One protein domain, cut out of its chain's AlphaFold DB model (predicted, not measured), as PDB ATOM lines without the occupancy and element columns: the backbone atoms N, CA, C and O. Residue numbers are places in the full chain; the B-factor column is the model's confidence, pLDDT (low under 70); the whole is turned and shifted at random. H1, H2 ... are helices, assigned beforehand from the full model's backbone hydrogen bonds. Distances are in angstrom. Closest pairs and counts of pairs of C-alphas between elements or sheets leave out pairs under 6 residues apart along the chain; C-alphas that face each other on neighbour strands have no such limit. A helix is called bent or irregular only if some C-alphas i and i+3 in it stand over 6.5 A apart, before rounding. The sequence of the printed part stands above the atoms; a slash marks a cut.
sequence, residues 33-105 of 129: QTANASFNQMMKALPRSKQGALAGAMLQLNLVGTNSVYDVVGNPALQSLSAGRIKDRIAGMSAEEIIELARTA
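Overview. This is residues 33 to 105 of the 129 residues of an uncharacterized protein of Pseudoxanthomonas sp. GM95 (UniProt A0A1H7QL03). H5 packs across the longest helix, H2, while H1 makes a narrow V with it and the small helices H3 and H4 form a corner beyond its far end. Residues 80 to 94, unnamed, run back from H4 to H5. The printed part has 73 residues with five named helices, H1 to H5 in order, and no named strand: all helix. It is compact, with a radius of gyration of the C-alphas of 12.3 A and spans of 35 by 25 by 20 A.

Arrangement. H2, residues 48 to 63, touches H5, residues 95 to 104, at a steep tilt of 47 degrees, the same way; the closest C-alphas, of Ala 57 and Ala 102, are 5.1 A apart. H1, residues 33 to 45, is close to H2 but not clearly touching, at a shallow tilt of 30 degrees, opposite ways; the closest C-alphas, of Met 43 and Gln 51, are 6.0 A apart. H3, residues 69 to 74, and H4, residues 76 to 79, touch only at the corner, the closest C-alphas, of Val 72 and Leu 78, 5.2 A apart. Every O i to N i+4 pair is within hydrogen-bond range in H1, H3 and H5, and 10 of 12 in H2; H4 is too short for one.

Along the chain. H2 is 23.4 A long, H1 18.4 A and H5 14.5 A. H2 is only just irregular: C-alphas 49 and 52 are 6.6 A apart. H1 begins at C-alpha 33 (36.487, 6.120, 80.951); H5 ends at C-alpha 104 (25.565, 18.426, 101.432).

Size, cuts and confidence. The C-alphas farthest apart, of Pro 47 and Gly 74, are 36.2 A apart. The printed part has no cut, the link from H4 to H5 is long, and residues 67 to 78 have pLDDT under 70.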
ATOM      1  N   GLN A  33      36.602   5.555  82.289       95.88
ATOM      2  CA  GLN A  33      36.487   6.120  80.951       95.88
ATOM      3  C   GLN A  33      35.024   6.410  80.591       95.88
ATOM      4  O   GLN A  33      34.718   7.488  80.077       95.88
ATOM      5  N   THR A  34      34.110   5.499  80.932       96.75
ATOM      6  CA  THR A  34      32.660   5.692  80.759       96.75
ATOM      7  C   THR A  34      32.112   6.749  81.717       96.75
ATOM      8  O   THR A  34      31.265   7.549  81.312       96.75
ATOM      9  N   ALA A  35      32.645   6.847  82.938       96.88
ATOM     10  CA  ALA A  35      32.255   7.890  83.888       96.88
ATOM     11  C   ALA A  35      32.632   9.284  83.365       96.88
ATOM     12  O   ALA A  35      31.814  10.204  83.355       96.88
ATOM     13  N   ASN A  36      33.846   9.433  82.829       96.19
ATOM     14  CA  ASN A  36      34.284  10.679  82.200       96.19
ATOM     15  C   ASN A  36      33.482  11.002  80.928       96.19
ATOM     16  O   ASN A  36      33.106  12.155  80.704       96.19
ATOM     17  N   ALA A  37      33.186  10.002  80.095       97.19
ATOM     18  CA  ALA A  37      32.394  10.193  78.880       97.19
ATOM     19  C   ALA A  37      30.952  10.634  79.190       97.19
ATOM     20  O   ALA A  37      30.467  11.602  78.598       97.19
ATOM     21  N   SER A  38      30.293   9.974  80.145       96.62
ATOM     22  CA  SER A  38      28.931  10.311  80.582       96.62
ATOM     23  C   SER A  38      28.867  11.685  81.256       96.62
ATOM     24  O   SER A  38      27.970  12.471  80.950       96.62
ATOM     25  N   PHE A  39      29.866  12.053  82.065       96.44
ATOM     26  CA  PHE A  39      29.979  13.411  82.606       96.44
ATOM     27  C   PHE A  39      30.145  14.473  81.505       96.44
ATOM     28  O   PHE A  39      29.460  15.498  81.504       96.44
ATOM     29  N   ASN A  40      30.997  14.221  80.508       96.19
ATOM     30  CA  ASN A  40      31.160  15.125  79.367       96.19
ATOM     31  C   ASN A  40      29.862  15.280  78.562       96.19
ATOM     32  O   ASN A  40      29.542  16.374  78.092       96.19
ATOM     33  N   GLN A  41      29.103  14.195  78.398       96.38
ATOM     34  CA  GLN A  41      27.788  14.237  77.765       96.38
ATOM     35  C   GLN A  41      26.797  15.068  78.588       96.38
ATOM     36  O   GLN A  41      26.072  15.884  78.019       96.38
ATOM     37  N   MET A  42      26.808  14.917  79.912       95.31
ATOM     38  CA  MET A  42      25.985  15.697  80.837       95.31
ATOM     39  C   MET A  42      26.288  17.198  80.728       95.31
ATOM     40  O   MET A  42      25.372  17.996  80.533       95.31
ATOM     41  N   MET A  43      27.568  17.587  80.727       94.56
ATOM     42  CA  MET A  43      27.991  18.982  80.534       94.56
ATOM     43  C   MET A  43      27.509  19.566  79.198       94.56
ATOM     44  O   MET A  43      27.041  20.705  79.155       94.56
ATOM     45  N   LYS A  44      27.577  18.789  78.110       94.25
ATOM     46  CA  LYS A  44      27.102  19.210  76.778       94.25
ATOM     47  C   LYS A  44      25.579  19.327  76.693       94.25
ATOM     48  O   LYS A  44      25.085  20.156  75.935       94.25
ATOM     49  N   ALA A  45      24.848  18.493  77.432       91.88
ATOM     50  CA  ALA A  45      23.388  18.494  77.448       91.88
ATOM     51  C   ALA A  45      22.798  19.630  78.302       91.88
ATOM     52  O   ALA A  45      21.643  20.009  78.104       91.88
ATOM     53  N   LEU A  46      23.575  20.179  79.241       90.38
ATOM     54  CA  LEU A  46      23.133  21.248  80.128       90.38
ATOM     55  C   LEU A  46      23.177  22.640  79.475       90.38
ATOM     56  O   LEU A  46      24.108  22.954  78.729       90.38
ATOM     57  N   PRO A  47      22.242  23.537  79.842       91.06
ATOM     58  CA  PRO A  47      22.366  24.962  79.558       91.06
ATOM     59  C   PRO A  47      23.647  25.539  80.172       91.06
ATOM     60  O   PRO A  47      24.021  25.174  81.289       91.06
ATOM     61  N   ARG A  48      24.272  26.520  79.505       86.75
ATOM     62  CA  ARG A  48      25.495  27.185  80.006       86.75
ATOM     63  C   ARG A  48      25.369  27.716  81.435       86.75
ATOM     64  O   ARG A  48      26.330  27.642  82.190       86.75
ATOM     65  N   SER A  49      24.189  28.199  81.824       86.00
ATOM     66  CA  SER A  49      23.928  28.690  83.184       86.00
ATOM     67  C   SER A  49      24.071  27.614  84.266       86.00
ATOM     68  O   SER A  49      24.379  27.948  85.405       86.00
ATOM     69  N   LYS A  50      23.884  26.330  83.928       88.69
ATOM     70  CA  LYS A  50      24.013  25.194  84.859       88.69
ATOM     71  C   LYS A  50      25.380  24.502  84.803       88.69
ATOM     72  O   LYS A  50      25.746  23.812  85.748       88.69
ATOM     73  N   GLN A  51      26.149  24.703  83.732       91.88
ATOM     74  CA  GLN A  51      27.471  24.086  83.562       91.88
ATOM     75  C   GLN A  51      28.457  24.498  84.664       91.88
ATOM     76  O   GLN A  51      29.193  23.656  85.166       91.88
ATOM     77  N   GLY A  52      28.441  25.772  85.076       90.12
ATOM     78  CA  GLY A  52      29.313  26.263  86.150       90.12
ATOM     79  C   GLY A  52      29.022  25.605  87.501       90.12
ATOM     80  O   GLY A  52      29.950  25.207  88.197       90.12
ATOM     81  N   ALA A  53      27.740  25.419  87.834       91.94
ATOM     82  CA  ALA A  53      27.334  24.748  89.066       91.94
ATOM     83  C   ALA A  53      27.776  23.277  89.081       91.94
ATOM     84  O   ALA A  53      28.333  22.818  90.073       91.94
ATOM     85  N   LEU A  54      27.598  22.559  87.965       93.81
ATOM     86  CA  LEU A  54      28.043  21.170  87.857       93.81
ATOM     87  C   LEU A  54      29.577  21.044  87.907       93.81
ATOM     88  O   LEU A  54      30.095  20.153  88.575       93.81
ATOM     89  N   ALA A  55      30.309  21.939  87.239       90.38
ATOM     90  CA  ALA A  55      31.771  21.951  87.280       90.38
ATOM     91  C   ALA A  55      32.302  22.242  88.695       90.38
ATOM     92  O   ALA A  55      33.204  21.550  89.165       90.38
ATOM     93  N   GLY A  56      31.708  23.217  89.393       88.50
ATOM     94  CA  GLY A  56      32.041  23.528  90.784       88.50
ATOM     95  C   GLY A  56      31.735  22.368  91.730       88.50
ATOM     96  O   GLY A  56      32.582  22.002  92.539       88.50
ATOM     97  N   ALA A  57      30.575  21.727  91.570       91.88
ATOM     98  CA  ALA A  57      30.206  20.538  92.332       91.88
ATOM     99  C   ALA A  57      31.202  19.386  92.122       91.88
ATOM    100  O   ALA A  57      31.661  18.772  93.083       91.88
ATOM    101  N   MET A  58      31.593  19.125  90.871       92.44
ATOM    102  CA  MET A  58      32.584  18.097  90.541       92.44
ATOM    103  C   MET A  58      33.947  18.394  91.178       92.44
ATOM    104  O   MET A  58      34.585  17.483  91.709       92.44
ATOM    105  N   LEU A  59      34.378  19.658  91.154       88.50
ATOM    106  CA  LEU A  59      35.602  20.103  91.816       88.50
ATOM    107  C   LEU A  59      35.519  19.881  93.329       88.50
ATOM    108  O   LEU A  59      36.375  19.203  93.887       88.50
ATOM    109  N   GLN A  60      34.467  20.384  93.976       87.38
ATOM    110  CA  GLN A  60      34.269  20.257  95.419       87.38
ATOM    111  C   GLN A  60      34.275  18.790  95.852       87.38
ATOM    112  O   GLN A  60      35.033  18.415  96.739       87.38
ATOM    113  N   LEU A  61      33.515  17.928  95.170       89.62
ATOM    114  CA  LEU A  61      33.465  16.495  95.470       89.62
ATOM    115  C   LEU A  61      34.817  15.803  95.289       89.62
ATOM    116  O   LEU A  61      35.135  14.889  96.056       89.62
ATOM    117  N   ASN A  62      35.616  16.239  94.313       87.81
ATOM    118  CA  ASN A  62      36.979  15.759  94.129       87.81
ATOM    119  C   ASN A  62      37.962  16.287  95.188       87.81
ATOM    120  O   ASN A  62      39.044  15.723  95.308       87.81
ATOM    121  N   LEU A  63      37.615  17.308  95.961       83.00
ATOM    122  CA  LEU A  63      38.453  17.836  97.040       83.00
ATOM    123  C   LEU A  63      37.949  17.437  98.435       83.00
ATOM    124  O   LEU A  63      38.625  17.669  99.431       83.00
ATOM    125  N   VAL A  64      36.791  16.779  98.533       81.38
ATOM    126  CA  VAL A  64      36.319  16.217  99.805       81.38
ATOM    127  C   VAL A  64      37.388  15.291 100.394       81.38
ATOM    128  O   VAL A  64      37.808  14.326  99.749       81.38
ATOM    129  N   GLY A  65      37.792  15.583 101.634       70.75
ATOM    130  CA  GLY A  65      38.801  14.829 102.381       70.75
ATOM    131  C   GLY A  65      40.245  15.311 102.202       70.75
ATOM    132  O   GLY A  65      41.140  14.670 102.745       70.75
ATOM    133  N   THR A  66      40.490  16.404 101.469       71.25
ATOM    134  CA  THR A  66      41.821  17.033 101.372       71.25
ATOM    135  C   THR A  66      41.927  18.195 102.354       71.25
ATOM    136  O   THR A  66      41.099  19.102 102.283       71.25
ATOM    137  N   ASN A  67      42.931  18.189 103.235       65.44
ATOM    138  CA  ASN A  67      43.105  19.232 104.255       65.44
ATOM    139  C   ASN A  67      44.217  20.229 103.889       65.44
ATOM    140  O   ASN A  67      44.268  21.325 104.439       65.44
ATOM    141  N   SER A  68      45.114  19.876 102.961       62.16
ATOM    142  CA  SER A  68      46.205  20.755 102.527       62.16
ATOM    143  C   SER A  68      46.610  20.536 101.064       62.16
ATOM    144  O   SER A  68      46.414  19.464 100.495       62.16
ATOM    145  N   VAL A  69      47.260  21.537 100.455       59.31
ATOM    146  CA  VAL A  69      47.895  21.415  99.127       59.31
ATOM    147  C   VAL A  69      48.967  20.324  99.110       59.31
ATOM    148  O   VAL A  69      49.165  19.681  98.080       59.31
ATOM    149  N   TYR A  70      49.605  20.043 100.246       62.84
ATOM    150  CA  TYR A  70      50.544  18.926 100.357       62.84
ATOM    151  C   TYR A  70      49.865  17.563 100.176       62.84
ATOM    152  O   TYR A  70      50.460  16.683  99.555       62.84
ATOM    153  N   ASP A  71      48.608  17.406 100.607       63.06
ATOM    154  CA  ASP A  71      47.845  16.171 100.371       63.06
ATOM    155  C   ASP A  71      47.617  15.960  98.872       63.06
ATOM    156  O   ASP A  71      47.673  14.835  98.385       63.06
ATOM    157  N   VAL A  72      47.416  17.045  98.118       65.75
ATOM    158  CA  VAL A  72      47.213  17.008  96.663       65.75
ATOM    159  C   VAL A  72      48.515  16.679  95.924       65.75
ATOM    160  O   VAL A  72      48.509  15.894  94.976       65.75
ATOM    161  N   VAL A  73      49.649  17.236  96.364       66.62
ATOM    162  CA  VAL A  73      50.965  16.974  95.753       66.62
ATOM    163  C   VAL A  73      51.452  15.556  96.066       66.62
ATOM    164  O   VAL A  73      51.974  14.883  95.178       66.62
ATOM    165  N   GLY A  74      51.244  15.079  97.297       65.06
ATOM    166  CA  GLY A  74      51.644  13.743  97.744       65.06
ATOM    167  C   GLY A  74      50.711  12.609  97.305       65.06
ATOM    168  O   GLY A  74      51.092  11.445  97.405       65.06
ATOM    169  N   ASN A  75      49.510  12.921  96.804       63.25
ATOM    170  CA  ASN A  75      48.530  11.928  96.372       63.25
ATOM    171  C   ASN A  75      48.265  12.029  94.858       63.25
ATOM    172  O   ASN A  75      47.474  12.871  94.423       63.25
ATOM    173  N   PRO A  76      48.841  11.125  94.042       65.88
ATOM    174  CA  PRO A  76      48.644  11.112  92.592       65.88
ATOM    175  C   PRO A  76      47.171  11.040  92.178       65.88
ATOM    176  O   PRO A  76      46.799  11.567  91.133       65.88
ATOM    177  N   ALA A  77      46.309  10.432  93.005       60.94
ATOM    178  CA  ALA A  77      44.884  10.362  92.715       60.94
ATOM    179  C   ALA A  77      44.242  11.760  92.714       60.94
ATOM    180  O   ALA A  77      43.376  12.028  91.889       60.94
ATOM    181  N   LEU A  78      44.681  12.677  93.582       66.50
ATOM    182  CA  LEU A  78      44.151  14.046  93.659       66.50
ATOM    183  C   LEU A  78      44.650  14.960  92.532       66.50
ATOM    184  O   LEU A  78      44.068  16.018  92.305       66.50
ATOM    185  N   GLN A  79      45.675  14.541  91.786       70.44
ATOM    186  CA  GLN A  79      46.205  15.291  90.643       70.44
ATOM    187  C   GLN A  79      45.321  15.165  89.389       70.44
ATOM    188  O   GLN A  79      45.412  15.995  88.488       70.44
ATOM    189  N   SER A  80      44.438  14.158  89.333       72.81
ATOM    190  CA  SER A  80      43.480  13.958  88.239       72.81
ATOM    191  C   SER A  80      42.047  14.155  88.731       72.81
ATOM    192  O   SER A  80      41.309  13.204  89.003       72.81
ATOM    193  N   LEU A  81      41.649  15.424  88.860       83.88
ATOM    194  CA  LEU A  81      40.280  15.812  89.196       83.88
ATOM    195  C   LEU A  81      39.362  15.413  88.035       83.88
ATOM    196  O   LEU A  81      39.352  16.044  86.977       83.88
ATOM    197  N   SER A  82      38.619  14.324  88.207       89.75
ATOM    198  CA  SER A  82      37.805  13.745  87.141       89.75
ATOM    199  C   SER A  82      36.578  13.029  87.697       89.75
ATOM    200  O   SER A  82      36.526  12.666  88.874       89.75
ATOM    201  N   ALA A  83      35.582  12.803  86.839       91.81
ATOM    202  CA  ALA A  83      34.423  11.989  87.195       91.81
ATOM    203  C   ALA A  83      34.828  10.522  87.414       91.81
ATOM    204  O   ALA A  83      34.280   9.868  88.293       91.81
ATOM    205  N   GLY A  84      35.826  10.030  86.669       91.94
ATOM    206  CA  GLY A  84      36.396   8.692  86.830       91.94
ATOM    207  C   GLY A  84      36.914   8.434  88.244       91.94
ATOM    208  O   GLY A  84      36.568   7.417  88.837       91.94
ATOM    209  N   ARG A  85      37.643   9.396  88.824       89.69
ATOM    210  CA  ARG A  85      38.201   9.283  90.181       89.69
ATOM    211  C   ARG A  85      37.139   9.059  91.258       89.69
ATOM    212  O   ARG A  85      37.358   8.306  92.199       89.69
ATOM    213  N   ILE A  86      36.004   9.744  91.137       91.81
ATOM    214  CA  ILE A  86      34.911   9.680  92.117       91.81
ATOM    215  C   ILE A  86      33.717   8.862  91.617       91.81
ATOM    216  O   ILE A  86      32.634   8.976  92.190       91.81
ATOM    217  N   LYS A  87      33.890   8.045  90.568       94.12
ATOM    218  CA  LYS A  87      32.786   7.407  89.833       94.12
ATOM    219  C   LYS A  87      31.836   6.620  90.733       94.12
ATOM    220  O   LYS A  87      30.628   6.694  90.546       94.12
ATOM    221  N   ASP A  88      32.368   5.941  91.748       94.56
ATOM    222  CA  ASP A  88      31.572   5.106  92.651       94.56
ATOM    223  C   ASP A  88      30.685   5.951  93.582       94.56
ATOM    224  O   ASP A  88      29.631   5.497  94.017       94.56
ATOM    225  N   ARG A  89      31.064   7.211  93.839       91.94
ATOM    226  CA  ARG A  89      30.278   8.164  94.644       91.94
ATOM    227  C   ARG A  89      29.150   8.824  93.856       91.94
ATOM    228  O   ARG A  89      28.205   9.304  94.469       91.94
ATOM    229  N   ILE A  90      29.269   8.883  92.530       95.31
ATOM    230  CA  ILE A  90      28.328   9.582  91.641       95.31
ATOM    231  C   ILE A  90      27.609   8.637  90.667       95.31
ATOM    232  O   ILE A  90      26.953   9.093  89.733       95.31
ATOM    233  N   ALA A  91      27.745   7.323  90.850       97.56
ATOM    234  CA  ALA A  91      27.200   6.313  89.951       97.56
ATOM    235  C   ALA A  91      25.680   6.474  89.781       97.56
ATOM    236  O   ALA A  91      24.934   6.533  90.757       97.56
ATOM    237  N   GLY A  92      25.215   6.559  88.532       96.69
ATOM    238  CA  GLY A  92      23.799   6.720  88.200       96.69
ATOM    239  C   GLY A  92      23.210   8.106  88.487       96.69
ATOM    240  O   GLY A  92      22.041   8.331  88.163       96.69
ATOM    241  N   MET A  93      23.987   9.041  89.042       97.31
ATOM    242  CA  MET A  93      23.499  10.381  89.368       97.31
ATOM    243  C   MET A  93      23.350  11.258  88.122       97.31
ATOM    244  O   MET A  93      24.137  11.186  87.174       97.31
ATOM    245  N   SER A  94      22.325  12.099  88.149       96.88
ATOM    246  CA  SER A  94      22.098  13.228  87.249       96.88
ATOM    247  C   SER A  94      22.871  14.472  87.701       96.88
ATOM    248  O   SER A  94      23.473  14.505  88.775       96.88
ATOM    249  N   ALA A  95      22.845  15.529  86.886       95.75
ATOM    250  CA  ALA A  95      23.519  16.786  87.202       95.75
ATOM    251  C   ALA A  95      23.007  17.425  88.498       95.75
ATOM    252  O   ALA A  95      23.799  17.858  89.331       95.75
ATOM    253  N   GLU A  96      21.686  17.484  88.667       95.00
ATOM    254  CA  GLU A  96      21.042  18.038  89.854       95.00
ATOM    255  C   GLU A  96      21.421  17.259  91.119       95.00
ATOM    256  O   GLU A  96      21.746  17.872  92.133       95.00
ATOM    257  N   GLU A  97      21.459  15.927  91.045       96.31
ATOM    258  CA  GLU A  97      21.863  15.069  92.166       96.31
ATOM    259  C   GLU A  97      23.343  15.266  92.529       96.31
ATOM    260  O   GLU A  97      23.672  15.337  93.710       96.31
ATOM    261  N   ILE A  98      24.233  15.430  91.542       95.19
ATOM    262  CA  ILE A  98      25.659  15.719  91.788       95.19
ATOM    263  C   ILE A  98      25.836  17.089  92.455       95.19
ATOM    264  O   ILE A  98      26.641  17.232  93.376       95.19
ATOM    265  N   ILE A  99      25.094  18.101  92.000       93.50
ATOM    266  CA  ILE A  99      25.143  19.447  92.584       93.50
ATOM    267  C   ILE A  99      24.643  19.416  94.028       93.50
ATOM    268  O   ILE A  99      25.279  19.997  94.906       93.50
ATOM    269  N   GLU A 100      23.539  18.724  94.290       94.56
ATOM    270  CA  GLU A 100      22.994  18.608  95.643       94.56
ATOM    271  C   GLU A 100      23.919  17.802  96.568       94.56
ATOM    272  O   GLU A 100      24.140  18.178  97.722       94.56
ATOM    273  N   LEU A 101      24.548  16.745  96.048       93.12
ATOM    274  CA  LEU A 101      25.563  15.993  96.780       93.12
ATOM    275  C   LEU A 101      26.740  16.889  97.185       93.12
ATOM    276  O   LEU A 101      27.229  16.789  98.305       93.12
ATOM    277  N   ALA A 102      27.192  17.781  96.302       89.94
ATOM    278  CA  ALA A 102      28.265  18.720  96.628       89.94
ATOM    279  C   ALA A 102      27.854  19.731  97.709       89.94
ATOM    280  O   ALA A 102      28.659  20.046  98.579       89.94
ATOM    281  N   ARG A 103      26.595  20.187  97.708       88.62
ATOM    282  CA  ARG A 103      26.066  21.107  98.733       88.62
ATOM    283  C   ARG A 103      25.961  20.488 100.122       88.62
ATOM    284  O   ARG A 103      26.019  21.211 101.109       88.62
ATOM    285  N   THR A 104      25.730  19.183 100.181       86.31
ATOM    286  CA  THR A 104      25.565  18.426 101.432       86.31
ATOM    287  C   THR A 104      26.850  17.739 101.880       86.31
ATOM    288  O   THR A 104      26.914  17.226 102.999       86.31
ATOM    289  N   ALA A 105      27.881  17.729 101.030       79.88
ATOM    290  CA  ALA A 105      29.199  17.264 101.413       79.88
ATOM    291  C   ALA A 105      29.734  18.135 102.564       79.88
ATOM    292  O   ALA A 105      29.557  19.355 102.525       79.88
TER     293      ALA A 105